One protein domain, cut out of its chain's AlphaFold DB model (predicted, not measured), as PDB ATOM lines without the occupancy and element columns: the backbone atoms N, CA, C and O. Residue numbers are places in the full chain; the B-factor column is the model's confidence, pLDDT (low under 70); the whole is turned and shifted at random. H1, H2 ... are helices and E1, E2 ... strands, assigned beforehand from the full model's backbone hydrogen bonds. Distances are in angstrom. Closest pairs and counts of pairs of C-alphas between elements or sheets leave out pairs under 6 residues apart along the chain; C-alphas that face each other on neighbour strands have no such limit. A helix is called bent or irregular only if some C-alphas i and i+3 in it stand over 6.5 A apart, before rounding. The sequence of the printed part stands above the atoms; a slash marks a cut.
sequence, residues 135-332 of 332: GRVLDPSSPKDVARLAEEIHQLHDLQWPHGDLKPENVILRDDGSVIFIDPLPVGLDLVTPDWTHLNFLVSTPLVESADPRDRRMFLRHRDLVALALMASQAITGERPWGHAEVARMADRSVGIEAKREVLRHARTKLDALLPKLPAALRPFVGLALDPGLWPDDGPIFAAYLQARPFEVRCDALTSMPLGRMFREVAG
ATOM      1  N   GLY A 135      52.434 -26.824  31.562       92.00
ATOM      2  CA  GLY A 135      51.973 -28.158  31.919       92.00
ATOM      3  C   GLY A 135      52.422 -29.190  30.895       92.00
ATOM      4  O   GLY A 135      53.250 -28.912  30.014       92.00
ATOM      5  N   ARG A 136      51.857 -30.386  31.008       93.62
ATOM      6  CA  ARG A 136      51.979 -31.450  30.014       93.62
ATOM      7  C   ARG A 136      50.620 -31.764  29.414       93.62
ATOM      8  O   ARG A 136      49.592 -31.549  30.040       93.62
ATOM      9  N   VAL A 137      50.637 -32.298  28.206       91.94
ATOM     10  CA  VAL A 137      49.455 -32.901  27.592       91.94
ATOM     11  C   VAL A 137      48.989 -34.076  28.466       91.94
ATOM     12  O   VAL A 137      49.823 -34.752  29.085       91.94
ATOM     13  N   LEU A 138      47.675 -34.283  28.550       91.69
ATOM     14  CA  LEU A 138      47.065 -35.448  29.192       91.69
ATOM     15  C   LEU A 138      47.721 -36.732  28.666       91.69
ATOM     16  O   LEU A 138      47.868 -36.899  27.458       91.69
ATOM     17  N   ASP A 139      48.098 -37.646  29.558       90.75
ATOM     18  CA  ASP A 139      48.516 -38.982  29.142       90.75
ATOM     19  C   ASP A 139      47.285 -39.902  29.153       90.75
ATOM     20  O   ASP A 139      46.799 -40.247  30.235       90.75
ATOM     21  N   PRO A 140      46.760 -40.321  27.986       85.00
ATOM     22  CA  PRO A 140      45.596 -41.203  27.926       85.00
ATOM     23  C   PRO A 140      45.890 -42.616  28.445       85.00
ATOM     24  O   PRO A 140      44.968 -43.419  28.534       85.00
ATOM     25  N   SER A 141      47.147 -42.939  28.761       87.31
ATOM     26  CA  SER A 141      47.551 -44.210  29.369       87.31
ATOM     27  C   SER A 141      47.560 -44.149  30.900       87.31
ATOM     28  O   SER A 141      47.759 -45.174  31.541       87.31
ATOM     29  N   SER A 142      47.366 -42.966  31.499       90.50
ATOM     30  CA  SER A 142      47.370 -42.753  32.951       90.50
ATOM     31  C   SER A 142      45.936 -42.756  33.498       90.50
ATOM     32  O   SER A 142      45.198 -41.791  33.280       90.50
ATOM     33  N   PRO A 143      45.513 -43.778  34.273       89.81
ATOM     34  CA  PRO A 143      44.181 -43.795  34.883       89.81
ATOM     35  C   PRO A 143      43.906 -42.575  35.771       89.81
ATOM     36  O   PRO A 143      42.790 -42.060  35.791       89.81
ATOM     37  N   LYS A 144      44.937 -42.067  36.459       90.25
ATOM     38  CA  LYS A 144      44.851 -40.866  37.302       90.25
ATOM     39  C   LYS A 144      44.562 -39.605  36.488       90.25
ATOM     40  O   LYS A 144      43.785 -38.757  36.920       90.25
ATOM     41  N   ASP A 145      45.181 -39.477  35.318       91.94
ATOM     42  CA  ASP A 145      44.949 -38.348  34.417       91.94
ATOM     43  C   ASP A 145      43.528 -38.389  33.854       91.94
ATOM     44  O   ASP A 145      42.828 -37.378  33.863       91.94
ATOM     45  N   VAL A 146      43.087 -39.571  33.417       91.94
ATOM     46  CA  VAL A 146      41.733 -39.770  32.890       91.94
ATOM     47  C   VAL A 146      40.675 -39.536  33.973       91.94
ATOM     48  O   VAL A 146      39.623 -38.972  33.683       91.94
ATOM     49  N   ALA A 147      40.951 -39.893  35.229       91.12
ATOM     50  CA  ALA A 147      40.042 -39.605  36.334       91.12
ATOM     51  C   ALA A 147      39.887 -38.101  36.598       91.12
ATOM     52  O   ALA A 147      38.760 -37.625  36.722       91.12
ATOM     53  N   ARG A 148      40.987 -37.336  36.591       91.38
ATOM     54  CA  ARG A 148      40.936 -35.863  36.686       91.38
ATOM     55  C   ARG A 148      40.169 -35.248  35.522       91.38
ATOM     56  O   ARG A 148      39.339 -34.368  35.716       91.38
ATOM     57  N   LEU A 149      40.406 -35.747  34.309       92.88
ATOM     58  CA  LEU A 149      39.645 -35.343  33.132       92.88
ATOM     59  C   LEU A 149      38.137 -35.590  33.330       92.88
ATOM     60  O   LEU A 149      37.339 -34.706  33.032       92.88
ATOM     61  N   ALA A 150      37.742 -36.755  33.852       93.19
ATOM     62  CA  ALA A 150      36.339 -37.092  34.096       93.19
ATOM     63  C   ALA A 150      35.657 -36.136  35.091       93.19
ATOM     64  O   ALA A 150      34.513 -35.736  34.873       93.19
ATOM     65  N   GLU A 151      36.351 -35.763  36.169       91.12
ATOM     66  CA  GLU A 151      35.848 -34.805  37.163       91.12
ATOM     67  C   GLU A 151      35.611 -33.420  36.561       91.12
ATOM     68  O   GLU A 151      34.582 -32.793  36.812       91.12
ATOM     69  N   GLU A 152      36.549 -32.952  35.746       93.44
ATOM     70  CA  GLU A 152      36.497 -31.622  35.146       93.44
ATOM     71  C   GLU A 152      35.471 -31.544  34.008       93.44
ATOM     72  O   GLU A 152      34.719 -30.575  33.918       93.44
ATOM     73  N   ILE A 153      35.348 -32.598  33.193       92.31
ATOM     74  CA  ILE A 153      34.270 -32.707  32.199       92.31
ATOM     75  C   ILE A 153      32.903 -32.658  32.881       92.31
ATOM     76  O   ILE A 153      32.014 -31.969  32.391       92.31
ATOM     77  N   HIS A 154      32.723 -33.372  33.997       89.44
ATOM     78  CA  HIS A 154      31.447 -33.396  34.711       89.44
ATOM     79  C   HIS A 154      31.033 -31.989  35.172       89.44
ATOM     80  O   HIS A 154      29.914 -31.563  34.893       89.44
ATOM     81  N   GLN A 155      31.963 -31.232  35.766       91.19
ATOM     82  CA  GLN A 155      31.727 -29.841  36.177       91.19
ATOM     83  C   GLN A 155      31.373 -28.933  34.988       91.19
ATOM     84  O   GLN A 155      30.407 -28.173  35.041       91.19
ATOM     85  N   LEU A 156      32.112 -29.033  33.880       93.25
ATOM     86  CA  LEU A 156      31.829 -28.239  32.680       93.25
ATOM     87  C   LEU A 156      30.492 -28.616  32.032       93.25
ATOM     88  O   LEU A 156      29.761 -27.755  31.538       93.25
ATOM     89  N   HIS A 157      30.134 -29.898  32.064       91.12
ATOM     90  CA  HIS A 157      28.841 -30.368  31.592       91.12
ATOM     91  C   HIS A 157      27.704 -29.800  32.438       91.12
ATOM     92  O   HIS A 157      26.722 -29.361  31.836       91.12
ATOM     93  N   ASP A 158      27.821 -29.731  33.765       90.00
ATOM     94  CA  ASP A 158      26.816 -29.095  34.636       90.00
ATOM     95  C   ASP A 158      26.583 -27.620  34.271       90.00
ATOM     96  O   ASP A 158      25.440 -27.158  34.242       90.00
ATOM     97  N   LEU A 159      27.637 -26.921  33.838       92.12
ATOM     98  CA  LEU A 159      27.580 -25.559  33.291       92.12
ATOM     99  C   LEU A 159      27.058 -25.483  31.842       92.12
ATOM    100  O   LEU A 159      27.111 -24.429  31.211       92.12
ATOM    101  N   GLN A 160      26.546 -26.586  31.289       90.19
ATOM    102  CA  GLN A 160      26.094 -26.704  29.896       90.19
ATOM    103  C   GLN A 160      27.193 -26.378  28.869       90.19
ATOM    104  O   GLN A 160      26.904 -25.944  27.746       90.19
ATOM    105  N   TRP A 161      28.455 -26.632  29.228       93.44
ATOM    106  CA  TRP A 161      29.623 -26.400  28.387       93.44
ATOM    107  C   TRP A 161      30.327 -27.716  28.019       93.44
ATOM    108  O   TRP A 161      31.250 -28.155  28.694       93.44
ATOM    109  N   PRO A 162      29.902 -28.393  26.944       90.44
ATOM    110  CA  PRO A 162      30.644 -29.529  26.399       90.44
ATOM    111  C   PRO A 162      31.807 -29.077  25.503       90.44
ATOM    112  O   PRO A 162      31.673 -28.138  24.720       90.44
ATOM    113  N   HIS A 163      32.943 -29.757  25.551       91.44
ATOM    114  CA  HIS A 163      34.120 -29.401  24.763       91.44
ATOM    115  C   HIS A 163      33.958 -29.757  23.273       91.44
ATOM    116  O   HIS A 163      34.280 -28.962  22.390       91.44
ATOM    117  N   GLY A 164      33.443 -30.950  22.968       83.81
ATOM    118  CA  GLY A 164      33.107 -31.417  21.621       83.81
ATOM    119  C   GLY A 164      34.269 -31.985  20.793       83.81
ATOM    120  O   GLY A 164      34.030 -32.770  19.871       83.81
ATOM    121  N   ASP A 165      35.515 -31.625  21.100       81.38
ATOM    122  CA  ASP A 165      36.739 -32.180  20.487       81.38
ATOM    123  C   ASP A 165      37.716 -32.707  21.550       81.38
ATOM    124  O   ASP A 165      38.880 -32.307  21.597       81.38
ATOM    125  N   LEU A 166      37.231 -33.507  22.505       85.38
ATOM    126  CA  LEU A 166      38.109 -34.048  23.540       85.38
ATOM    127  C   LEU A 166      39.096 -35.058  22.970       85.38
ATOM    128  O   LEU A 166      38.727 -36.087  22.413       85.38
ATOM    129  N   LYS A 167      40.368 -34.754  23.192       82.94
ATOM    130  CA  LYS A 167      41.521 -35.586  22.881       82.94
ATOM    131  C   LYS A 167      42.671 -35.191  23.794       82.94
ATOM    132  O   LYS A 167      42.654 -34.061  24.293       82.94
ATOM    133  N   PRO A 168      43.676 -36.059  23.987       87.69
ATOM    134  CA  PRO A 168      44.797 -35.761  24.864       87.69
ATOM    135  C   PRO A 168      45.411 -34.385  24.604       87.69
ATOM    136  O   PRO A 168      45.573 -33.607  25.537       87.69
ATOM    137  N   GLU A 169      45.645 -34.034  23.335       85.44
ATOM    138  CA  GLU A 169      46.308 -32.794  22.914       85.44
ATOM    139  C   GLU A 169      45.558 -31.511  23.298       85.44
ATOM    140  O   GLU A 169      46.184 -30.458  23.391       85.44
ATOM    141  N   ASN A 170      44.247 -31.604  23.535       90.88
ATOM    142  CA  ASN A 170      43.386 -30.480  23.907       90.88
ATOM    143  C   ASN A 170      43.222 -30.332  25.431       90.88
ATOM    144  O   ASN A 170      42.471 -29.479  25.901       90.88
ATOM    145  N   VAL A 171      43.917 -31.164  26.208       94.12
ATOM    146  CA  VAL A 171      43.835 -31.195  27.666       94.12
ATOM    147  C   VAL A 171      45.238 -31.039  28.242       94.12
ATOM    148  O   VAL A 171      46.092 -31.916  28.109       94.12
ATOM    149  N   ILE A 172      45.489 -29.911  28.901       95.12
ATOM    150  CA  ILE A 172      46.759 -29.622  29.566       95.12
ATOM    151  C   ILE A 172      46.608 -29.892  31.060       95.12
ATOM    152  O   ILE A 172      45.792 -29.271  31.730       95.12
ATOM    153  N   LEU A 173      47.445 -30.773  31.593       95.12
ATOM    154  CA  LEU A 173      47.617 -30.980  33.023       95.12
ATOM    155  C   LEU A 173      48.755 -30.109  33.543       95.12
ATOM    156  O   LEU A 173      49.903 -30.233  33.099       95.12
ATOM    157  N   ARG A 174      48.438 -29.238  34.498       93.88
ATOM    158  CA  ARG A 174      49.426 -28.439  35.225       93.88
ATOM    159  C   ARG A 174      50.089 -29.261  36.331       93.88
ATOM    160  O   ARG A 174      49.593 -30.311  36.740       93.88
ATOM    161  N   ASP A 175      51.207 -28.753  36.839       88.81
ATOM    162  CA  ASP A 175      51.988 -29.416  37.892       88.81
ATOM    163  C   ASP A 175      51.218 -29.507  39.224       88.81
ATOM    164  O   ASP A 175      51.410 -30.450  39.989       88.81
ATOM    165  N   ASP A 176      50.295 -28.569  39.467       88.94
ATOM    166  CA  ASP A 176      49.369 -28.575  40.610       88.94
ATOM    167  C   ASP A 176      48.212 -29.587  40.462       88.94
ATOM    168  O   ASP A 176      47.438 -29.792  41.394       88.94
ATOM    169  N   GLY A 177      48.111 -30.262  39.312       85.69
ATOM    170  CA  GLY A 177      47.070 -31.238  39.005       85.69
ATOM    171  C   GLY A 177      45.805 -30.650  38.379       85.69
ATOM    172  O   GLY A 177      44.938 -31.437  37.999       85.69
ATOM    173  N   SER A 178      45.713 -29.324  38.232       91.94
ATOM    174  CA  SER A 178      44.609 -28.668  37.527       91.94
ATOM    175  C   SER A 178      44.608 -29.012  36.033       91.94
ATOM    176  O   SER A 178      45.661 -29.201  35.408       91.94
ATOM    177  N   VAL A 179      43.408 -29.113  35.461       95.50
ATOM    178  CA  VAL A 179      43.181 -29.379  34.036       95.50
ATOM    179  C   VAL A 179      42.888 -28.061  33.335       95.50
ATOM    180  O   VAL A 179      42.127 -27.257  33.855       95.50
ATOM    181  N   ILE A 180      43.445 -27.848  32.145       97.19
ATOM    182  CA  ILE A 180      43.071 -26.752  31.251       97.19
ATOM    183  C   ILE A 180      42.667 -27.317  29.893       97.19
ATOM    184  O   ILE A 180      43.477 -27.951  29.215       97.19
ATOM    185  N   PHE A 181      41.436 -27.043  29.483       96.50
ATOM    186  CA  PHE A 181      40.910 -27.334  28.159       96.50
ATOM    187  C   PHE A 181      41.252 -26.211  27.184       96.50
ATOM    188  O   PHE A 181      41.119 -25.025  27.506       96.50
ATOM    189  N   ILE A 182      41.667 -26.602  25.983       93.25
ATOM    190  CA  ILE A 182      41.967 -25.719  24.855       93.25
ATOM    191  C   ILE A 182      41.278 -26.243  23.595       93.25
ATOM    192  O   ILE A 182      40.987 -27.428  23.501       93.25
ATOM    193  N   ASP A 183      41.096 -25.384  22.594       88.81
ATOM    194  CA  ASP A 183      40.567 -25.766  21.278       88.81
ATOM    195  C   ASP A 183      39.167 -26.444  21.304       88.81
ATOM    196  O   ASP A 183      38.981 -27.494  20.676       88.81
ATOM    197  N   PRO A 184      38.149 -25.859  21.975       90.06
ATOM    198  CA  PRO A 184      36.794 -26.407  21.951       90.06
ATOM    199  C   PRO A 184      36.179 -26.341  20.552       90.06
ATOM    200  O   PRO A 184      36.400 -25.399  19.784       90.06
ATOM    201  N   LEU A 185      35.329 -27.317  20.230       82.81
ATOM    202  CA  LEU A 185      34.635 -27.331  18.950       82.81
ATOM    203  C   LEU A 185      33.556 -26.233  18.917       82.81
ATOM    204  O   LEU A 185      32.699 -26.186  19.808       82.81
ATOM    205  N   PRO A 186      33.518 -25.384  17.874       81.00
ATOM    206  CA  PRO A 186      32.420 -24.445  17.696       81.00
ATOM    207  C   PRO A 186      31.078 -25.152  17.495       81.00
ATOM    208  O   PRO A 186      30.984 -26.145  16.769       81.00
ATOM    209  N   VAL A 187      30.011 -24.597  18.069       66.56
ATOM    210  CA  VAL A 187      28.644 -25.077  17.828       66.56
ATOM    211  C   VAL A 187      28.193 -24.653  16.427       66.56
ATOM    212  O   VAL A 187      28.306 -23.487  16.057       66.56
ATOM    213  N   GLY A 188      27.633 -25.588  15.655       59.41
ATOM    214  CA  GLY A 188      27.031 -25.290  14.351       59.41
ATOM    215  C   GLY A 188      28.004 -25.201  13.174       59.41
ATOM    216  O   GLY A 188      27.639 -24.651  12.138       59.41
ATOM    217  N   LEU A 189      29.225 -25.724  13.313       60.12
ATOM    218  CA  LEU A 189      30.130 -25.945  12.185       60.12
ATOM    219  C   LEU A 189      30.309 -27.451  11.959       60.12
ATOM    220  O   LEU A 189      30.693 -28.167  12.882       60.12
ATOM    221  N   ASP A 190      30.088 -27.910  10.722       53.09
ATOM    222  CA  ASP A 190      30.305 -29.299  10.279       53.09
ATOM    223  C   ASP A 190      31.805 -29.633  10.202       53.09
ATOM    224  O   ASP A 190      32.387 -29.811   9.126       53.09
ATOM    225  N   LEU A 191      32.473 -29.641  11.352       53.91
ATOM    226  CA  LEU A 191      33.893 -29.941  11.473       53.91
ATOM    227  C   LEU A 191      34.084 -31.294  12.149       53.91
ATOM    228  O   LEU A 191      33.472 -31.601  13.176       53.91
ATOM    229  N   VAL A 192      34.972 -32.096  11.567       51.78
ATOM    230  CA  VAL A 192      35.284 -33.450  12.023       51.78
ATOM    231  C   VAL A 192      36.780 -33.550  12.267       51.78
ATOM    232  O   VAL A 192      37.574 -33.319  11.361       51.78
ATOM    233  N   THR A 193      37.201 -33.902  13.469       47.56
ATOM    234  CA  THR A 193      38.581 -34.321  13.747       47.56
ATOM    235  C   THR A 193      38.689 -35.849  13.474       47.56
ATOM    236  O   THR A 193      37.693 -36.553  13.602       47.56
ATOM    237  N   PRO A 194      39.820 -36.433  13.051       45.44
ATOM    238  CA  PRO A 194      39.841 -37.852  12.652       45.44
ATOM    239  C   PRO A 194      40.139 -38.866  13.770       45.44
ATOM    240  O   PRO A 194      39.517 -39.925  13.775       45.44
ATOM    241  N   ASP A 195      41.061 -38.588  14.700       42.38
ATOM    242  CA  ASP A 195      41.569 -39.617  15.639       42.38
ATOM    243  C   ASP A 195      40.720 -39.870  16.886       42.38
ATOM    244  O   ASP A 195      40.630 -40.999  17.368       42.38
ATOM    245  N   TRP A 196      40.106 -38.812  17.406       46.09
ATOM    246  CA  TRP A 196      39.396 -38.795  18.692       46.09
ATOM    247  C   TRP A 196      37.974 -38.298  18.541       46.09
ATOM    248  O   TRP A 196      37.355 -37.786  19.457       46.09
ATOM    249  N   THR A 197      37.463 -38.399  17.331       46.47
ATOM    250  CA  THR A 197      36.231 -37.738  16.944       46.47
ATOM    251  C   THR A 197      35.497 -38.725  16.097       46.47
ATOM    252  O   THR A 197      35.569 -38.741  14.873       46.47
ATOM    253  N   HIS A 198      34.867 -39.650  16.811       46.59
ATOM    254  CA  HIS A 198      33.426 -39.579  17.039       46.59
ATOM    255  C   HIS A 198      32.596 -39.044  15.864       46.59
ATOM    256  O   HIS A 198      31.612 -38.335  16.051       46.59
ATOM    257  N   LEU A 199      32.944 -39.427  14.639       41.41
ATOM    258  CA  LEU A 199      31.927 -39.750  13.659       41.41
ATOM    259  C   LEU A 199      31.122 -40.868  14.296       41.41
ATOM    260  O   LEU A 199      31.644 -41.967  14.437       41.41
ATOM    261  N   ASN A 200      29.926 -40.517  14.766       45.81
ATOM    262  CA  ASN A 200      28.688 -41.290  14.756       45.81
ATOM    263  C   ASN A 200      28.839 -42.753  14.345       45.81
ATOM    264  O   ASN A 200      28.177 -43.208  13.412       45.81
ATOM    265  N   PHE A 201      29.643 -43.513  15.087       42.88
ATOM    266  CA  PHE A 201      29.795 -44.922  14.816       42.88
ATOM    267  C   PHE A 201      28.540 -45.653  15.250       42.88
ATOM    268  O   PHE A 201      28.647 -46.850  15.283       42.88
ATOM    269  N   LEU A 202      27.399 -45.005  15.582       46.19
ATOM    270  CA  LEU A 202      26.044 -45.571  15.429       46.19
ATOM    271  C   LEU A 202      24.881 -44.739  15.993       46.19
ATOM    272  O   LEU A 202      23.913 -45.268  16.546       46.19
ATOM    273  N   VAL A 203      24.901 -43.430  15.795       40.56
ATOM    274  CA  VAL A 203      23.655 -42.675  15.910       40.56
ATOM    275  C   VAL A 203      23.675 -41.632  14.812       40.56
ATOM    276  O   VAL A 203      24.396 -40.641  14.882       40.56
ATOM    277  N   SER A 204      22.928 -41.930  13.748       39.25
ATOM    278  CA  SER A 204      22.328 -40.952  12.832       39.25
ATOM    279  C   SER A 204      22.130 -39.621  13.564       39.25
ATOM    280  O   SER A 204      21.622 -39.649  14.677       39.25
ATOM    281  N   THR A 205      22.668 -38.482  13.134       39.38
ATOM    282  CA  THR A 205      22.255 -37.579  12.037       39.38
ATOM    283  C   THR A 205      21.122 -36.563  12.333       39.38
ATOM    284  O   THR A 205      21.331 -35.427  11.923       39.38
ATOM    285  N   PRO A 206      20.020 -36.778  13.096       38.41
ATOM    286  CA  PRO A 206      19.020 -35.723  13.249       38.41
ATOM    287  C   PRO A 206      19.487 -34.593  14.181       38.41
ATOM    288  O   PRO A 206      19.195 -33.438  13.905       38.41
ATOM    289  N   LEU A 207      20.275 -34.870  15.232       37.44
ATOM    290  CA  LEU A 207      20.750 -33.808  16.142       37.44
ATOM    291  C   LEU A 207      21.954 -33.028  15.598       37.44
ATOM    292  O   LEU A 207      22.142 -31.870  15.959       37.44
ATOM    293  N   VAL A 208      22.754 -33.634  14.710       46.03
ATOM    294  CA  VAL A 208      23.854 -32.925  14.025       46.03
ATOM    295  C   VAL A 208      23.286 -31.854  13.093       46.03
ATOM    296  O   VAL A 208      23.840 -30.761  13.002       46.03
ATOM    297  N   GLU A 209      22.148 -32.146  12.458       47.34
ATOM    298  CA  GLU A 209      21.464 -31.232  11.541       47.34
ATOM    299  C   GLU A 209      20.414 -30.344  12.236       47.34
ATOM    300  O   GLU A 209      19.853 -29.449  11.601       47.34
ATOM    301  N   SER A 210      20.177 -30.523  13.543       56.22
ATOM    302  CA  SER A 210      19.254 -29.668  14.292       56.22
ATOM    303  C   SER A 210      19.759 -28.225  14.335       56.22
ATOM    304  O   SER A 210      20.944 -27.945  14.554       56.22
ATOM    305  N   ALA A 211      18.844 -27.280  14.122       64.06
ATOM    306  CA  ALA A 211      19.103 -25.860  14.322       64.06
ATOM    307  C   ALA A 211      19.048 -25.458  15.809       64.06
ATOM    308  O   ALA A 211      19.524 -24.372  16.140       64.06
ATOM    309  N   ASP A 212      18.509 -26.309  16.694       68.69
ATOM    310  CA  ASP A 212      18.393 -26.023  18.127       68.69
ATOM    311  C   ASP A 212      19.776 -26.130  18.809       68.69
ATOM    312  O   ASP A 212      20.423 -27.184  18.775       68.69
ATOM    313  N   PRO A 213      20.274 -25.059  19.453       69.06
ATOM    314  CA  PRO A 213      21.521 -25.105  20.209       69.06
ATOM    315  C   PRO A 213      21.544 -26.162  21.322       69.06
ATOM    316  O   PRO A 213      22.625 -26.652  21.654       69.06
ATOM    317  N   ARG A 214      20.393 -26.524  21.904       72.75
ATOM    318  CA  ARG A 214      20.291 -27.566  22.940       72.75
ATOM    319  C   ARG A 214      20.647 -28.934  22.378       72.75
ATOM    320  O   ARG A 214      21.488 -29.617  22.956       72.75
ATOM    321  N   ASP A 215      20.102 -29.270  21.216       70.00
ATOM    322  CA  ASP A 215      20.377 -30.519  20.502       70.00
ATOM    323  C   ASP A 215      21.858 -30.626  20.135       70.00
ATOM    324  O   ASP A 215      22.512 -31.645  20.372       70.00
ATOM    325  N   ARG A 216      22.433 -29.521  19.644       71.81
ATOM    326  CA  ARG A 216      23.867 -29.446  19.337       71.81
ATOM    327  C   ARG A 216      24.727 -29.605  20.587       71.81
ATOM    328  O   ARG A 216      25.734 -30.306  20.544       71.81
ATOM    329  N   ARG A 217      24.356 -28.982  21.710       75.62
ATOM    330  CA  ARG A 217      25.077 -29.134  22.986       75.62
ATOM    331  C   ARG A 217      24.958 -30.554  23.530       75.62
ATOM    332  O   ARG A 217      25.969 -31.101  23.956       75.62
ATOM    333  N   MET A 218      23.787 -31.185  23.454       76.69
ATOM    334  CA  MET A 218      23.615 -32.597  23.810       76.69
ATOM    335  C   MET A 218      24.538 -33.489  22.970       76.69
ATOM    336  O   MET A 218      25.217 -34.362  23.509       76.69
ATOM    337  N   PHE A 219      24.642 -33.214  21.669       76.50
ATOM    338  CA  PHE A 219      25.556 -33.917  20.776       76.50
ATOM    339  C   PHE A 219      27.034 -33.739  21.162       76.50
ATOM    340  O   PHE A 219      27.771 -34.723  21.249       76.50
ATOM    341  N   LEU A 220      27.482 -32.509  21.438       81.31
ATOM    342  CA  LEU A 220      28.852 -32.264  21.909       81.31
ATOM    343  C   LEU A 220      29.116 -32.948  23.256       81.31
ATOM    344  O   LEU A 220      30.185 -33.520  23.454       81.31
ATOM    345  N   ARG A 221      28.128 -32.942  24.157       85.25
ATOM    346  CA  ARG A 221      28.215 -33.609  25.457       85.25
ATOM    347  C   ARG A 221      28.402 -35.112  25.280       85.25
ATOM    348  O   ARG A 221      29.289 -35.695  25.890       85.25
ATOM    349  N   HIS A 222      27.622 -35.730  24.397       80.50
ATOM    350  CA  HIS A 222      27.784 -37.139  24.063       80.50
ATOM    351  C   HIS A 222      29.190 -37.432  23.518       80.50
ATOM    352  O   HIS A 222      29.831 -38.370  23.982       80.50
ATOM    353  N   ARG A 223      29.716 -36.597  22.607       80.88
ATOM    354  CA  ARG A 223      31.084 -36.746  22.072       80.88
ATOM    355  C   ARG A 223      32.140 -36.762  23.169       80.88
ATOM    356  O   ARG A 223      33.014 -37.622  23.139       80.88
ATOM    357  N   ASP A 224      32.025 -35.870  24.148       88.06
ATOM    358  CA  ASP A 224      32.954 -35.832  25.277       88.06
ATOM    359  C   ASP A 224      32.940 -37.137  26.085       88.06
ATOM    360  O   ASP A 224      33.991 -37.652  26.466       88.06
ATOM    361  N   LEU A 225      31.752 -37.701  26.315       88.56
ATOM    362  CA  LEU A 225      31.585 -38.937  27.082       88.56
ATOM    363  C   LEU A 225      32.134 -40.160  26.344       88.56
ATOM    364  O   LEU A 225      32.764 -41.020  26.959       88.56
ATOM    365  N   VAL A 226      31.957 -40.226  25.024       85.25
ATOM    366  CA  VAL A 226      32.556 -41.293  24.212       85.25
ATOM    367  C   VAL A 226      34.085 -41.162  24.198       85.25
ATOM    368  O   VAL A 226      34.780 -42.170  24.340       85.25
ATOM    369  N   ALA A 227      34.625 -39.940  24.098       86.06
ATOM    370  CA  ALA A 227      36.070 -39.690  24.168       86.06
ATOM    371  C   ALA A 227      36.645 -40.153  25.506       86.06
ATOM    372  O   ALA A 227      37.643 -40.877  25.552       86.06
ATOM    373  N   LEU A 228      35.969 -39.789  26.598       91.56
ATOM    374  CA  LEU A 228      36.329 -40.203  27.944       91.56
ATOM    375  C   LEU A 228      36.306 -41.730  28.094       91.56
ATOM    376  O   LEU A 228      37.239 -42.293  28.656       91.56
ATOM    377  N   ALA A 229      35.296 -42.421  27.559       91.50
ATOM    378  CA  ALA A 229      35.216 -43.880  27.623       91.50
ATOM    379  C   ALA A 229      36.322 -44.583  26.806       91.50
ATOM    380  O   ALA A 229      36.881 -45.590  27.255       91.50
ATOM    381  N   LEU A 230      36.702 -44.045  25.640       89.12
ATOM    382  CA  LEU A 230      37.858 -44.538  24.878       89.12
ATOM    383  C   LEU A 230      39.176 -44.323  25.632       89.12
ATOM    384  O   LEU A 230      40.015 -45.220  25.652       89.12
ATOM    385  N   MET A 231      39.363 -43.159  26.263       90.12
ATOM    386  CA  MET A 231      40.553 -42.889  27.079       90.12
ATOM    387  C   MET A 231      40.588 -43.779  28.326       90.12
ATOM    388  O   MET A 231      41.631 -44.333  28.649       90.12
ATOM    389  N   ALA A 232      39.448 -43.997  28.984       91.75
ATOM    390  CA  ALA A 232      39.342 -44.866  30.154       91.75
ATOM    391  C   ALA A 232      39.644 -46.332  29.825       91.75
ATOM    392  O   ALA A 232      40.405 -46.976  30.543       91.75
ATOM    393  N   SER A 233      39.083 -46.854  28.728       91.62
ATOM    394  CA  SER A 233      39.402 -48.211  28.263       91.62
ATOM    395  C   SER A 233      40.889 -48.357  27.944       91.62
ATOM    396  O   SER A 233      41.536 -49.247  28.492       91.62
ATOM    397  N   GLN A 234      41.467 -47.419  27.189       91.31
ATOM    398  CA  GLN A 234      42.895 -47.427  26.873       91.31
ATOM    399  C   GLN A 234      43.784 -47.360  28.127       91.31
ATOM    400  O   GLN A 234      44.736 -48.132  28.224       91.31
ATOM    401  N   ALA A 235      43.477 -46.474  29.081       91.81
ATOM    402  CA  ALA A 235      44.261 -46.288  30.303       91.81
ATOM    403  C   ALA A 235      44.262 -47.524  31.208       91.81
ATOM    404  O   ALA A 235      45.261 -47.825  31.853       91.81
ATOM    405  N   ILE A 236      43.130 -48.228  31.278       92.38
ATOM    406  CA  ILE A 236      42.935 -49.332  32.222       92.38
ATOM    407  C   ILE A 236      43.326 -50.673  31.603       92.38
ATOM    408  O   ILE A 236      43.940 -51.502  32.271       92.38
ATOM    409  N   THR A 237      42.950 -50.914  30.346       92.69
ATOM    410  CA  THR A 237      43.108 -52.229  29.708       92.69
ATOM    411  C   THR A 237      44.195 -52.250  28.641       92.69
ATOM    412  O   THR A 237      44.524 -53.325  28.149       92.69
ATOM    413  N   GLY A 238      44.729 -51.091  28.241       91.88
ATOM    414  CA  GLY A 238      45.651 -50.979  27.109       91.88
ATOM    415  C   GLY A 238      44.983 -51.161  25.739       91.88
ATOM    416  O   GLY A 238      45.669 -51.139  24.718       91.88
ATOM    417  N   GLU A 239      43.659 -51.316  25.691       89.62
ATOM    418  CA  GLU A 239      42.901 -51.680  24.491       89.62
ATOM    419  C   GLU A 239      41.727 -50.718  24.266       89.62
ATOM    420  O   GLU A 239      41.231 -50.082  25.194       89.62
ATOM    421  N   ARG A 240      41.243 -50.651  23.020       87.31
ATOM    422  CA  ARG A 240      40.007 -49.950  22.639       87.31
ATOM    423  C   ARG A 240      39.158 -50.850  21.736       87.31
ATOM    424  O   ARG A 240      39.723 -51.588  20.922       87.31
ATOM    425  N   PRO A 241      37.817 -50.786  21.825       84.44
ATOM    426  CA  PRO A 241      36.945 -51.635  21.014       84.44
ATOM    427  C   PRO A 241      36.956 -51.259  19.524       84.44
ATOM    428  O   PRO A 241      36.676 -52.096  18.669       84.44
ATOM    429  N   TRP A 242      37.309 -50.017  19.205       81.81
ATOM    430  CA  TRP A 242      37.407 -49.473  17.852       81.81
ATOM    431  C   TRP A 242      38.245 -48.184  17.878       81.81
ATOM    432  O   TRP A 242      38.484 -47.610  18.945       81.81
ATOM    433  N   GLY A 243      38.715 -47.733  16.714       71.12
ATOM    434  CA  GLY A 243      39.489 -46.501  16.576       71.12
ATOM    435  C   GLY A 243      39.274 -45.811  15.230       71.12
ATOM    436  O   GLY A 243      38.270 -46.022  14.550       71.12
ATOM    437  N   HIS A 244      40.235 -44.972  14.842       67.56
ATOM    438  CA  HIS A 244      40.159 -44.163  13.624       67.56
ATOM    439  C   HIS A 244      39.866 -44.995  12.363       67.56
ATOM    440  O   HIS A 244      39.050 -44.594  11.536       67.56
ATOM    441  N   ALA A 245      40.504 -46.159  12.217       69.19
ATOM    442  CA  ALA A 245      40.379 -46.987  11.021       69.19
ATOM    443  C   ALA A 245      38.958 -47.542  10.840       69.19
ATOM    444  O   ALA A 245      38.391 -47.434   9.750       69.19
ATOM    445  N   GLU A 246      38.364 -48.096  11.902       73.56
ATOM    446  CA  GLU A 246      36.982 -48.574  11.876       73.56
ATOM    447  C   GLU A 246      36.018 -47.432  11.554       73.56
ATOM    448  O   GLU A 246      35.161 -47.582  10.685       73.56
ATOM    449  N   VAL A 247      36.214 -46.271  12.182       69.50
ATOM    450  CA  VAL A 247      35.389 -45.076  11.981       69.50
ATOM    451  C   VAL A 247      35.483 -44.542  10.546       69.50
ATOM    452  O   VAL A 247      34.460 -44.288   9.906       69.50
ATOM    453  N   ALA A 248      36.694 -44.406  10.003       65.38
ATOM    454  CA  ALA A 248      36.919 -43.919   8.644       65.38
ATOM    455  C   ALA A 248      36.275 -44.845   7.603       65.38
ATOM    456  O   ALA A 248      35.580 -44.379   6.698       65.38
ATOM    457  N   ARG A 249      36.435 -46.164   7.778       70.75
ATOM    458  CA  ARG A 249      35.805 -47.182   6.925       70.75
ATOM    459  C   ARG A 249      34.281 -47.085   6.941       70.75
ATOM    460  O   ARG A 249      33.621 -47.345   5.941       70.75
ATOM    461  N   MET A 250      33.717 -46.711   8.076       70.06
ATOM    462  CA  MET A 250      32.282 -46.596   8.265       70.06
ATOM    463  C   MET A 250      31.673 -45.370   7.566       70.06
ATOM    464  O   MET A 250      30.566 -45.434   7.022       70.06
ATOM    465  N   ALA A 251      32.409 -44.257   7.558       64.44
ATOM    466  CA  ALA A 251      32.009 -43.011   6.908       64.44
ATOM    467  C   ALA A 251      32.163 -43.052   5.379       64.44
ATOM    468  O   ALA A 251      31.511 -42.284   4.667       64.44
ATOM    469  N   ASP A 252      32.992 -43.961   4.869       65.19
ATOM    470  CA  ASP A 252      33.181 -44.174   3.440       65.19
ATOM    471  C   ASP A 252      31.881 -44.691   2.793       65.19
ATOM    472  O   ASP A 252      31.328 -45.725   3.177       65.19
ATOM    473  N   ARG A 253      31.343 -43.940   1.824       66.38
ATOM    474  CA  ARG A 253      30.100 -44.306   1.121       66.38
ATOM    475  C   ARG A 253      30.312 -45.413   0.091       66.38
ATOM    476  O   ARG A 253      29.337 -46.054  -0.282       66.38
ATOM    477  N   SER A 254      31.551 -45.643  -0.342       67.06
ATOM    478  CA  SER A 254      31.894 -46.741  -1.250       67.06
ATOM    479  C   SER A 254      31.885 -48.107  -0.554       67.06
ATOM    480  O   SER A 254      31.731 -49.139  -1.205       67.06
ATOM    481  N   VAL A 255      32.005 -48.128   0.778       71.19
ATOM    482  CA  VAL A 255      31.916 -49.359   1.567       71.19
ATOM    483  C   VAL A 255      30.458 -49.819   1.618       71.19
ATOM    484  O   VAL A 255      29.586 -49.112   2.124       71.19
ATOM    485  N   GLY A 256      30.198 -51.024   1.107       77.56
ATOM    486  CA  GLY A 256      28.864 -51.630   1.111       77.56
ATOM    487  C   GLY A 256      28.320 -51.889   2.521       77.56
ATOM    488  O   GLY A 256      29.078 -52.046   3.481       77.56
ATOM    489  N   ILE A 257      26.993 -51.966   2.641       77.19
ATOM    490  CA  ILE A 257      26.288 -52.086   3.927       77.19
ATOM    491  C   ILE A 257      26.731 -53.304   4.751       77.19
ATOM    492  O   ILE A 257      26.981 -53.168   5.946       77.19
ATOM    493  N   GLU A 258      26.935 -54.462   4.118       81.56
ATOM    494  CA  GLU A 258      27.398 -55.679   4.802       81.56
ATOM    495  C   GLU A 258      28.789 -55.517   5.417       81.56
ATOM    496  O   GLU A 258      29.035 -55.904   6.558       81.56
ATOM    497  N   ALA A 259      29.701 -54.857   4.700       83.19
ATOM    498  CA  ALA A 259      31.024 -54.570   5.231       83.19
ATOM    499  C   ALA A 259      30.956 -53.602   6.419       83.19
ATOM    500  O   ALA A 259      31.753 -53.734   7.343       83.19
ATOM    501  N   LYS A 260      30.008 -52.655   6.434       77.31
ATOM    502  CA  LYS A 260      29.779 -51.794   7.605       77.31
ATOM    503  C   LYS A 260      29.223 -52.596   8.777       77.31
ATOM    504  O   LYS A 260      29.764 -52.475   9.871       77.31
ATOM    505  N   ARG A 261      28.226 -53.463   8.547       79.38
ATOM    506  CA  ARG A 261      27.673 -54.379   9.563       79.38
ATOM    507  C   ARG A 261      28.756 -55.242  10.209       79.38
ATOM    508  O   ARG A 261      28.752 -55.405  11.426       79.38
ATOM    509  N   GLU A 262      29.707 -55.743   9.424       84.31
ATOM    510  CA  GLU A 262      30.842 -56.512   9.948       84.31
ATOM    511  C   GLU A 262      31.703 -55.698  10.916       84.31
ATOM    512  O   GLU A 262      32.011 -56.155  12.014       84.31
ATOM    513  N   VAL A 263      32.038 -54.456  10.551       82.25
ATOM    514  CA  VAL A 263      32.828 -53.562  11.412       82.25
ATOM    515  C   VAL A 263      32.083 -53.301  12.730       82.25
ATOM    516  O   VAL A 263      32.711 -53.313  13.787       82.25
ATOM    517  N   LEU A 264      30.752 -53.150  12.699       79.44
ATOM    518  CA  LEU A 264      29.936 -53.010  13.914       79.44
ATOM    519  C   LEU A 264      29.978 -54.243  14.803       79.44
ATOM    520  O   LEU A 264      30.145 -54.132  16.017       79.44
ATOM    521  N   ARG A 265      29.804 -55.419  14.198       84.38
ATOM    522  CA  ARG A 265      29.807 -56.685  14.927       84.38
ATOM    523  C   ARG A 265      31.159 -56.910  15.584       84.38
ATOM    524  O   ARG A 265      31.208 -57.245  16.760       84.38
ATOM    525  N   HIS A 266      32.242 -56.645  14.860       87.94
ATOM    526  CA  HIS A 266      33.600 -56.735  15.389       87.94
ATOM    527  C   HIS A 266      33.846 -55.755  16.538       87.94
ATOM    528  O   HIS A 266      34.392 -56.140  17.570       87.94
ATOM    529  N   ALA A 267      33.394 -54.506  16.393       84.69
ATOM    530  CA  ALA A 267      33.450 -53.501  17.451       84.69
ATOM    531  C   ALA A 267      32.687 -53.949  18.711       84.69
ATOM    532  O   ALA A 267      33.207 -53.802  19.817       84.69
ATOM    533  N   ARG A 268      31.494 -54.546  18.554       87.25
ATOM    534  CA  ARG A 268      30.701 -55.075  19.675       87.25
ATOM    535  C   ARG A 268      31.382 -56.268  20.341       87.25
ATOM    536  O   ARG A 268      31.546 -56.254  21.552       87.25
ATOM    537  N   THR A 269      31.891 -57.225  19.567       91.81
ATOM    538  CA  THR A 269      32.655 -58.367  20.098       91.81
ATOM    539  C   THR A 269      33.874 -57.911  20.902       91.81
ATOM    540  O   THR A 269      34.138 -58.429  21.986       91.81
ATOM    541  N   LYS A 270      34.619 -56.918  20.399       92.50
ATOM    542  CA  LYS A 270      35.748 -56.337  21.135       92.50
ATOM    543  C   LYS A 270      35.295 -55.636  22.415       92.50
ATOM    544  O   LYS A 270      35.964 -55.778  23.433       92.50
ATOM    545  N   LEU A 271      34.182 -54.899  22.380       90.69
ATOM    546  CA  LEU A 271      33.617 -54.259  23.568       90.69
ATOM    547  C   LEU A 271      33.215 -55.301  24.619       90.69
ATOM    548  O   LEU A 271      33.636 -55.184  25.766       90.69
ATOM    549  N   ASP A 272      32.497 -56.351  24.225       94.06
ATOM    550  CA  ASP A 272      32.067 -57.432  25.120       94.06
ATOM    551  C   ASP A 272      33.259 -58.154  25.765       94.06
ATOM    552  O   ASP A 272      33.219 -58.495  26.946       94.06
ATOM    553  N   ALA A 273      34.358 -58.333  25.025       96.19
ATOM    554  CA  ALA A 273      35.603 -58.888  25.556       96.19
ATOM    555  C   ALA A 273      36.366 -57.912  26.478       96.19
ATOM    556  O   ALA A 273      37.113 -58.345  27.360       96.19
ATOM    557  N   LEU A 274      36.198 -56.601  26.281       95.31
ATOM    558  CA  LEU A 274      36.872 -55.548  27.042       95.31
ATOM    559  C   LEU A 274      36.164 -55.245  28.369       95.31
ATOM    560  O   LEU A 274      36.834 -55.045  29.381       95.31
ATOM    561  N   LEU A 275      34.827 -55.238  28.400       95.75
ATOM    562  CA  LEU A 275      34.042 -54.861  29.585       95.75
ATOM    563  C   LEU A 275      34.405 -55.647  30.862       95.75
ATOM    564  O   LEU A 275      34.538 -55.018  31.914       95.75
ATOM    565  N   PRO A 276      34.633 -56.977  30.833       97.44
ATOM    566  CA  PRO A 276      35.047 -57.725  32.019       97.44
ATOM    567  C   PRO A 276      36.410 -57.296  32.580       97.44
ATOM    568  O   PRO A 276      36.630 -57.434  33.784       97.44
ATOM    569  N   LYS A 277      37.302 -56.752  31.736       96.00
ATOM    570  CA  LYS A 277      38.640 -56.271  32.123       96.00
ATOM    571  C   LYS A 277      38.592 -54.931  32.866       96.00
ATOM    572  O   LYS A 277      39.567 -54.555  33.508       96.00
ATOM    573  N   LEU A 278      37.474 -54.207  32.791       94.69
ATOM    574  CA  LEU A 278      37.291 -52.936  33.486       94.69
ATOM    575  C   LEU A 278      36.823 -53.135  34.938       94.69
ATOM    576  O   LEU A 278      36.087 -54.091  35.230       94.69
ATOM    577  N   PRO A 279      37.154 -52.194  35.842       94.69
ATOM    578  CA  PRO A 279      36.542 -52.089  37.160       94.69
ATOM    579  C   PRO A 279      35.021 -52.075  37.060       94.69
ATOM    580  O   PRO A 279      34.458 -51.381  36.211       94.69
ATOM    581  N   ALA A 280      34.351 -52.808  37.953       93.94
ATOM    582  CA  ALA A 280      32.897 -52.968  37.930       93.94
ATOM    583  C   ALA A 280      32.148 -51.624  37.899       93.94
ATOM    584  O   ALA A 280      31.155 -51.505  37.185       93.94
ATOM    585  N   ALA A 281      32.675 -50.610  38.594       93.00
ATOM    586  CA  ALA A 281      32.122 -49.261  38.623       93.00
ATOM    587  C   ALA A 281      32.064 -48.590  37.239       93.00
ATOM    588  O   ALA A 281      31.128 -47.848  36.975       93.00
ATOM    589  N   LEU A 282      33.008 -48.862  36.330       94.00
ATOM    590  CA  LEU A 282      33.076 -48.199  35.018       94.00
ATOM    591  C   LEU A 282      32.383 -48.974  33.892       94.00
ATOM    592  O   LEU A 282      32.117 -48.395  32.838       94.00
ATOM    593  N   ARG A 283      32.057 -50.257  34.091       94.38
ATOM    594  CA  ARG A 283      31.450 -51.101  33.044       94.38
ATOM    595  C   ARG A 283      30.142 -50.534  32.483       94.38
ATOM    596  O   ARG A 283      30.021 -50.527  31.262       94.38
ATOM    597  N   PRO A 284      29.185 -50.031  33.295       90.94
ATOM    598  CA  PRO A 284      27.940 -49.480  32.758       90.94
ATOM    599  C   PRO A 284      28.179 -48.251  31.878       90.94
ATOM    600  O   PRO A 284      27.590 -48.139  30.808       90.94
ATOM    601  N   PHE A 285      29.084 -47.362  32.303       92.06
ATOM    602  CA  PHE A 285      29.443 -46.169  31.542       92.06
ATOM    603  C   PHE A 285      30.127 -46.529  30.225       92.06
ATOM    604  O   PHE A 285      29.667 -46.111  29.167       92.06
ATOM    605  N   VAL A 286      31.191 -47.338  30.271       91.06
ATOM    606  CA  VAL A 286      31.942 -47.706  29.064       91.06
ATOM    607  C   VAL A 286      31.081 -48.530  28.112       91.06
ATOM    608  O   VAL A 286      31.106 -48.280  26.910       91.06
ATOM    609  N   GLY A 287      30.283 -49.461  28.636       88.81
ATOM    610  CA  GLY A 287      29.349 -50.248  27.840       88.81
ATOM    611  C   GLY A 287      28.352 -49.357  27.116       88.81
ATOM    612  O   GLY A 287      28.219 -49.457  25.908       88.81
ATOM    613  N   LEU A 288      27.711 -48.422  27.820       85.25
ATOM    614  CA  LEU A 288      26.710 -47.546  27.216       85.25
ATOM    615  C   LEU A 288      27.312 -46.507  26.253       85.25
ATOM    616  O   LEU A 288      26.714 -46.209  25.218       85.25
ATOM    617  N   ALA A 289      28.479 -45.948  26.587       84.75
ATOM    618  CA  ALA A 289      29.147 -44.921  25.790       84.75
ATOM    619  C   ALA A 289      29.785 -45.496  24.519       84.75
ATOM    620  O   ALA A 289      29.766 -44.843  23.478       84.75
ATOM    621  N   LEU A 290      30.352 -46.703  24.597       84.31
ATOM    622  CA  LEU A 290      31.046 -47.335  23.475       84.31
ATOM    623  C   LEU A 290      30.200 -48.363  22.732       84.31
ATOM    624  O   LEU A 290      30.695 -48.879  21.728       84.31
ATOM    625  N   ASP A 291      28.974 -48.658  23.191       80.50
ATOM    626  CA  ASP A 291      28.078 -49.577  22.490       80.50
ATOM    627  C   ASP A 291      27.834 -49.053  21.075       80.50
ATOM    628  O   ASP A 291      27.177 -48.012  20.904       80.50
ATOM    629  N   PRO A 292      28.329 -49.762  20.048       70.06
ATOM    630  CA  PRO A 292      27.916 -49.466  18.698       70.06
ATOM    631  C   PRO A 292      26.386 -49.659  18.682       70.06
ATOM    632  O   PRO A 292      25.927 -50.753  18.942       70.06
ATOM    633  N   GLY A 293      25.569 -48.649  18.368       64.62
ATOM    634  CA  GLY A 293      24.131 -48.819  18.047       64.62
ATOM    635  C   GLY A 293      23.798 -49.716  16.821       64.62
ATOM    636  O   GLY A 293      24.413 -50.757  16.593       64.62
ATOM    637  N   LEU A 294      22.763 -49.390  16.035       53.47
ATOM    638  CA  LEU A 294      22.284 -50.261  14.937       53.47
ATOM    639  C   LEU A 294      22.347 -49.584  13.556       53.47
ATOM    640  O   LEU A 294      21.896 -48.450  13.408       53.47
ATOM    641  N   TRP A 295      22.928 -50.259  12.552       51.00
ATOM    642  CA  TRP A 295      22.844 -49.805  11.159       51.00
ATOM    643  C   TRP A 295      21.581 -50.423  10.567       51.00
ATOM    644  O   TRP A 295      21.515 -51.651  10.506       51.00
ATOM    645  N   PRO A 296      20.559 -49.625  10.214       46.16
ATOM    646  CA  PRO A 296      19.263 -50.175   9.846       46.16
ATOM    647  C   PRO A 296      19.343 -50.974   8.550       46.16
ATOM    648  O   PRO A 296      20.166 -50.683   7.680       46.16
ATOM    649  N   ASP A 297      18.472 -51.982   8.459       42.00
ATOM    650  CA  ASP A 297      18.600 -53.020   7.446       42.00
ATOM    651  C   ASP A 297      18.119 -52.634   6.046       42.00
ATOM    652  O   ASP A 297      18.621 -53.232   5.105       42.00
ATOM    653  N   ASP A 298      17.210 -51.657   5.931       39.31
ATOM    654  CA  ASP A 298      16.865 -50.838   4.753       39.31
ATOM    655  C   ASP A 298      15.580 -50.021   5.060       39.31
ATOM    656  O   ASP A 298      14.765 -50.395   5.909       39.31
ATOM    657  N   GLY A 299      15.352 -48.909   4.349       42.41
ATOM    658  CA  GLY A 299      14.026 -48.272   4.244       42.41
ATOM    659  C   GLY A 299      13.533 -47.427   5.443       42.41
ATOM    660  O   GLY A 299      14.340 -46.981   6.260       42.41
ATOM    661  N   PRO A 300      12.207 -47.146   5.545       38.88
ATOM    662  CA  PRO A 300      11.585 -46.134   6.431       38.88
ATOM    663  C   PRO A 300      11.865 -46.291   7.939       38.88
ATOM    664  O   PRO A 300      11.549 -45.397   8.723       38.88
ATOM    665  N   ILE A 301      12.532 -47.371   8.348       46.44
ATOM    666  CA  ILE A 301      13.114 -47.557   9.682       46.44
ATOM    667  C   ILE A 301      14.250 -46.557   9.948       46.44
ATOM    668  O   ILE A 301      14.385 -46.111  11.080       46.44
ATOM    669  N   PHE A 302      15.013 -46.117   8.939       45.28
ATOM    670  CA  PHE A 302      15.988 -45.029   9.108       45.28
ATOM    671  C   PHE A 302      15.290 -43.736   9.561       45.28
ATOM    672  O   PHE A 302      15.738 -43.099  10.506       45.28
ATOM    673  N   ALA A 303      14.129 -43.406   8.983       39.88
ATOM    674  CA  ALA A 303      13.320 -42.257   9.395       39.88
ATOM    675  C   ALA A 303      12.675 -42.426  10.787       39.88
ATOM    676  O   ALA A 303      12.560 -41.449  11.518       39.88
ATOM    677  N   ALA A 304      12.308 -43.647  11.192       41.66
ATOM    678  CA  ALA A 304      11.811 -43.935  12.545       41.66
ATOM    679  C   ALA A 304      12.931 -43.952  13.608       41.66
ATOM    680  O   ALA A 304      12.728 -43.521  14.738       41.66
ATOM    681  N   TYR A 305      14.139 -44.381  13.241       48.28
ATOM    682  CA  TYR A 305      15.340 -44.282  14.074       48.28
ATOM    683  C   TYR A 305      15.768 -42.812  14.242       48.28
ATOM    684  O   TYR A 305      16.177 -42.408  15.329       48.28
ATOM    685  N   LEU A 306      15.549 -41.976  13.213       42.97
ATOM    686  CA  LEU A 306      15.666 -40.515  13.298       42.97
ATOM    687  C   LEU A 306      14.635 -39.863  14.251       42.97
ATOM    688  O   LEU A 306      14.854 -38.728  14.659       42.97
ATOM    689  N   GLN A 307      13.559 -40.559  14.655       47.09
ATOM    690  CA  GLN A 307      12.607 -40.105  15.694       47.09
ATOM    691  C   GLN A 307      13.057 -40.450  17.142       47.09
ATOM    692  O   GLN A 307      12.314 -40.252  18.103       47.09
ATOM    693  N   ALA A 308      14.280 -40.978  17.287       52.16
ATOM    694  CA  ALA A 308      15.291 -40.740  18.330       52.16
ATOM    695  C   ALA A 308      14.990 -40.834  19.846       52.16
ATOM    696  O   ALA A 308      15.888 -40.515  20.626       52.16
ATOM    697  N   ARG A 309      13.874 -41.406  20.318       53.34
ATOM    698  CA  ARG A 309      13.754 -41.726  21.765       53.34
ATOM    699  C   ARG A 309      14.912 -42.582  22.327       53.34
ATOM    700  O   ARG A 309      15.338 -42.311  23.443       53.34
ATOM    701  N   PRO A 310      15.473 -43.584  21.616       61.84
ATOM    702  CA  PRO A 310      16.566 -44.400  22.163       61.84
ATOM    703  C   PRO A 310      17.911 -43.670  22.309       61.84
ATOM    704  O   PRO A 310      18.689 -44.018  23.196       61.84
ATOM    705  N   PHE A 311      18.207 -42.676  21.461       64.81
ATOM    706  CA  PHE A 311      19.449 -41.903  21.571       64.81
ATOM    707  C   PHE A 311      19.377 -40.873  22.685       64.81
ATOM    708  O   PHE A 311      20.302 -40.789  23.485       64.81
ATOM    709  N   GLU A 312      18.276 -40.128  22.754       66.69
ATOM    710  CA  GLU A 312      18.030 -39.176  23.835       66.69
ATOM    711  C   GLU A 312      18.079 -39.894  25.182       66.69
ATOM    712  O   GLU A 312      18.851 -39.503  26.044       66.69
ATOM    713  N   VAL A 313      17.405 -41.043  25.315       71.19
ATOM    714  CA  VAL A 313      17.460 -41.865  26.535       71.19
ATOM    715  C   VAL A 313      18.883 -42.341  26.849       71.19
ATOM    716  O   VAL A 313      19.281 -42.355  28.012       71.19
ATOM    717  N   ARG A 314      19.680 -42.719  25.838       74.69
ATOM    718  CA  ARG A 314      21.095 -43.076  26.037       74.69
ATOM    719  C   ARG A 314      21.906 -41.876  26.525       74.69
ATOM    720  O   ARG A 314      22.711 -42.026  27.440       74.69
ATOM    721  N   CYS A 315      21.712 -40.707  25.925       73.69
ATOM    722  CA  CYS A 315      22.356 -39.468  26.341       73.69
ATOM    723  C   CYS A 315      21.941 -39.084  27.764       73.69
ATOM    724  O   CYS A 315      22.805 -38.846  28.599       73.69
ATOM    725  N   ASP A 316      20.656 -39.116  28.093       77.38
ATOM    726  CA  ASP A 316      20.141 -38.829  29.433       77.38
ATOM    727  C   ASP A 316      20.716 -39.798  30.476       77.38
ATOM    728  O   ASP A 316      21.181 -39.388  31.542       77.38
ATOM    729  N   ALA A 317      20.784 -41.090  30.146       82.06
ATOM    730  CA  ALA A 317      21.402 -42.091  31.007       82.06
ATOM    731  C   ALA A 317      22.903 -41.832  31.209       82.06
ATOM    732  O   ALA A 317      23.374 -41.860  32.338       82.06
ATOM    733  N   LEU A 318      23.660 -41.540  30.147       83.88
ATOM    734  CA  LEU A 318      25.092 -41.235  30.250       83.88
ATOM    735  C   LEU A 318      25.362 -39.962  31.055       83.88
ATOM    736  O   LEU A 318      26.324 -39.892  31.814       83.88
ATOM    737  N   THR A 319      24.513 -38.954  30.890       80.69
ATOM    738  CA  THR A 319      24.707 -37.643  31.508       80.69
ATOM    739  C   THR A 319      24.260 -37.563  32.960       80.69
ATOM    740  O   THR A 319      24.694 -36.665  33.674       80.69
ATOM    741  N   SER A 320      23.442 -38.512  33.411       84.19
ATOM    742  CA  SER A 320      23.052 -38.667  34.817       84.19
ATOM    743  C   SER A 320      24.027 -39.530  35.629       84.19
ATOM    744  O   SER A 320      23.893 -39.624  36.851       84.19
ATOM    745  N   MET A 321      25.027 -40.152  34.992       88.25
ATOM    746  CA  MET A 321      26.033 -40.950  35.696       88.25
ATOM    747  C   MET A 321      26.972 -40.058  36.532       88.25
ATOM    748  O   MET A 321      27.472 -39.051  36.025       88.25
ATOM    749  N   PRO A 322      27.295 -40.432  37.786       88.06
ATOM    750  CA  PRO A 322      28.196 -39.668  38.646       88.06
ATOM    751  C   PRO A 322      29.666 -39.935  38.283       88.06
ATOM    752  O   PRO A 322      30.422 -40.498  39.079       88.06
ATOM    753  N   LEU A 323      30.076 -39.545  37.070       86.94
ATOM    754  CA  LEU A 323      31.364 -39.921  36.473       86.94
ATOM    755  C   LEU A 323      32.553 -39.561  37.364       86.94
ATOM    756  O   LEU A 323      33.391 -40.419  37.620       86.94
ATOM    757  N   GLY A 324      32.585 -38.352  37.934       81.94
ATOM    758  CA  GLY A 324      33.661 -37.961  38.851       81.94
ATOM    759  C   GLY A 324      33.816 -38.928  40.032       81.94
ATOM    760  O   GLY A 324      34.925 -39.326  40.376       81.94
ATOM    761  N   ARG A 325      32.705 -39.402  40.614       85.62
ATOM    762  CA  ARG A 325      32.742 -40.415  41.681       85.62
ATOM    763  C   ARG A 325      33.222 -41.769  41.159       85.62
ATOM    764  O   ARG A 325      34.100 -42.365  41.774       85.62
ATOM    765  N   MET A 326      32.668 -42.235  40.039       91.06
ATOM    766  CA  MET A 326      33.009 -43.539  39.453       91.06
ATOM    767  C   MET A 326      34.503 -43.636  39.117       91.06
ATOM    768  O   MET A 326      35.120 -44.672  39.344       91.06
ATOM    769  N   PHE A 327      35.093 -42.556  38.602       90.00
ATOM    770  CA  PHE A 327      36.509 -42.506  38.252       90.00
ATOM    771  C   PHE A 327      37.427 -42.346  39.474       90.00
ATOM    772  O   PHE A 327      38.484 -42.974  39.501       90.00
ATOM    773  N   ARG A 328      37.027 -41.598  40.514       83.81
ATOM    774  CA  ARG A 328      37.780 -41.532  41.786       83.81
ATOM    775  C   ARG A 328      37.915 -42.888  42.462       83.81
ATOM    776  O   ARG A 328      38.998 -43.232  42.916       83.81
ATOM    777  N   GLU A 329      36.832 -43.665  42.499       83.88
ATOM    778  CA  GLU A 329      36.828 -45.010  43.093       83.88
ATOM    779  C   GLU A 329      37.818 -45.963  42.393       83.88
ATOM    780  O   GLU A 329      38.292 -46.918  43.003       83.88
ATOM    781  N   VAL A 330      38.152 -45.692  41.127       80.75
ATOM    782  CA  VAL A 330      39.095 -46.485  40.326       80.75
ATOM    783  C   VAL A 330      40.528 -45.958  40.393       80.75
ATOM    784  O   VAL A 330      41.465 -46.746  40.276       80.75
ATOM    785  N   ALA A 331      40.715 -44.646  40.550       74.88
ATOM    786  CA  ALA A 331      42.031 -44.015  40.467       74.88
ATOM    787  C   ALA A 331      42.917 -44.225  41.706       74.88
ATOM    788  O   ALA A 331      44.137 -44.178  41.545       74.88
ATOM    789  N   GLY A 332      42.325 -44.494  42.880       58.66
ATOM    790  CA  GLY A 332      43.049 -44.675  44.146       58.66
ATOM    791  C   GLY A 332      43.562 -43.369  44.737       58.66
ATOM    792  O   GLY A 332      44.544 -42.810  44.197       58.66
TER     793      GLY A 332
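Overview. This is residues 135 to 332 of the 332 residues of the protein "Protein kinase domain-containing protein" of Myxococcaceae bacterium (UniProt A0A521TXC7). One long helix, H2, runs through the core of a mostly helical domain, with H1 side by side with it and H8 side by side with H1, while H5 and H7 pack on H2 at steep angles. H3, H4 and H5 fold back and forth, the long H4 making one side of the domain; a small strand hairpin, E1 and E2, sits beside H1, and the short H6 lies at the end of the domain far from that hairpin, touching no helix. The printed part has 198 residues, with eight named helices and two named strands in the order H1, E1, E2, H2, H3, H4, H5, H6, H7, H8; the sheet has the order E1, E2 and is antiparallel. The whole is compact, with a radius of gyration of the C-alphas of 16.4 A, and its spans are 54, 38 and 28 A.

Arrangement. Near the first printed residue, residues 136 to 137 form a short antiparallel pairing with residues 172 to 173 of E1, residues 171 to 173. H1, residues 143 to 158, touches H2, residues 213 to 237, at a shallow tilt of 13 degrees, opposite ways; their closest C-alphas are those of Pro 143 and Ala 235, 5.2 A apart. H1 also touches H8, residues 323 to 331, at a shallow tilt of 12 degrees, opposite ways, with the C-alphas of Glu 151 and Gly 324 closest at 4.2 A. E1 and E2, residues 179 to 181, form an antiparallel hairpin, with N 172 and O 180, and N 180 and O 172, each 2.8 A apart. The closest C-alphas of H1 and E2 are those of Leu 149 and Val 179, 7.0 A apart. H2 is the hub, touching four helices. Its residues 225 to 233 touch H5, residues 283 to 290, at a steep tilt of 58 degrees; the C-alphas of Val 226 and Ala 289 are closest at 5.2 A. Its residues 218 to 225 touch H7, residues 309 to 319, at a steep tilt of 60 degrees, closest at His 222 and Cys 315, C-alphas 6.3 A apart. H2 and H4, residues 257 to 277, only just touch, with 3 pairs of C-alphas within 8 A, the closest being Thr 237 and Lys 277 at 6.5 A. H3, residues 244 to 251, and H4 form a helical hairpin, closest at the C-alphas of Met 250 and Lys 260, 5.8 A apart; their tilt of 36 degrees is only just steep. H4 and H5 form another, at a shallow tilt of 22 degrees, closest at the C-alphas of Leu 275 and Arg 283, 5.7 A apart. H6, residues 301 to 305, is apart from H2. Every O i to N i+4 pair is within hydrogen-bond range in H1, H2, H3, H5, H6 and H7; the counts are 15 of 17 in H4 and 4 of 5 in H8.

Along the chain. H1 begins at C-alpha 143, (44.181, -43.795, 34.883), and measures 22.8 A from first to last C-alpha. E1 and E2 are three residues each. H2 starts at C-alpha 213, (21.521, -25.105, 20.209), and spans 35.9 A. H3 spans 10.6 A and H4 31.1 A; H4 is only just irregular, with C-alphas 273 and 276 6.6 A apart. H5 spans 10.3 A, H6 5.9 A, H7 15.2 A and H8 12.1 A, ending at C-alpha 331, (42.031, -44.015, 40.467).

Size, cuts and confidence. The C-alphas of Asp 176 and Gly 299 are the two farthest apart, at 54.4 A. The printed part has no cut and ends at residue 332, the chain's last. The links H1 to E1, 12 residues, and E2 to H2, 31 residues, are long. The mean pLDDT of the printed part is 77.1, with 56 residues under 70, among them residues 187 to 213 and 293 to 312.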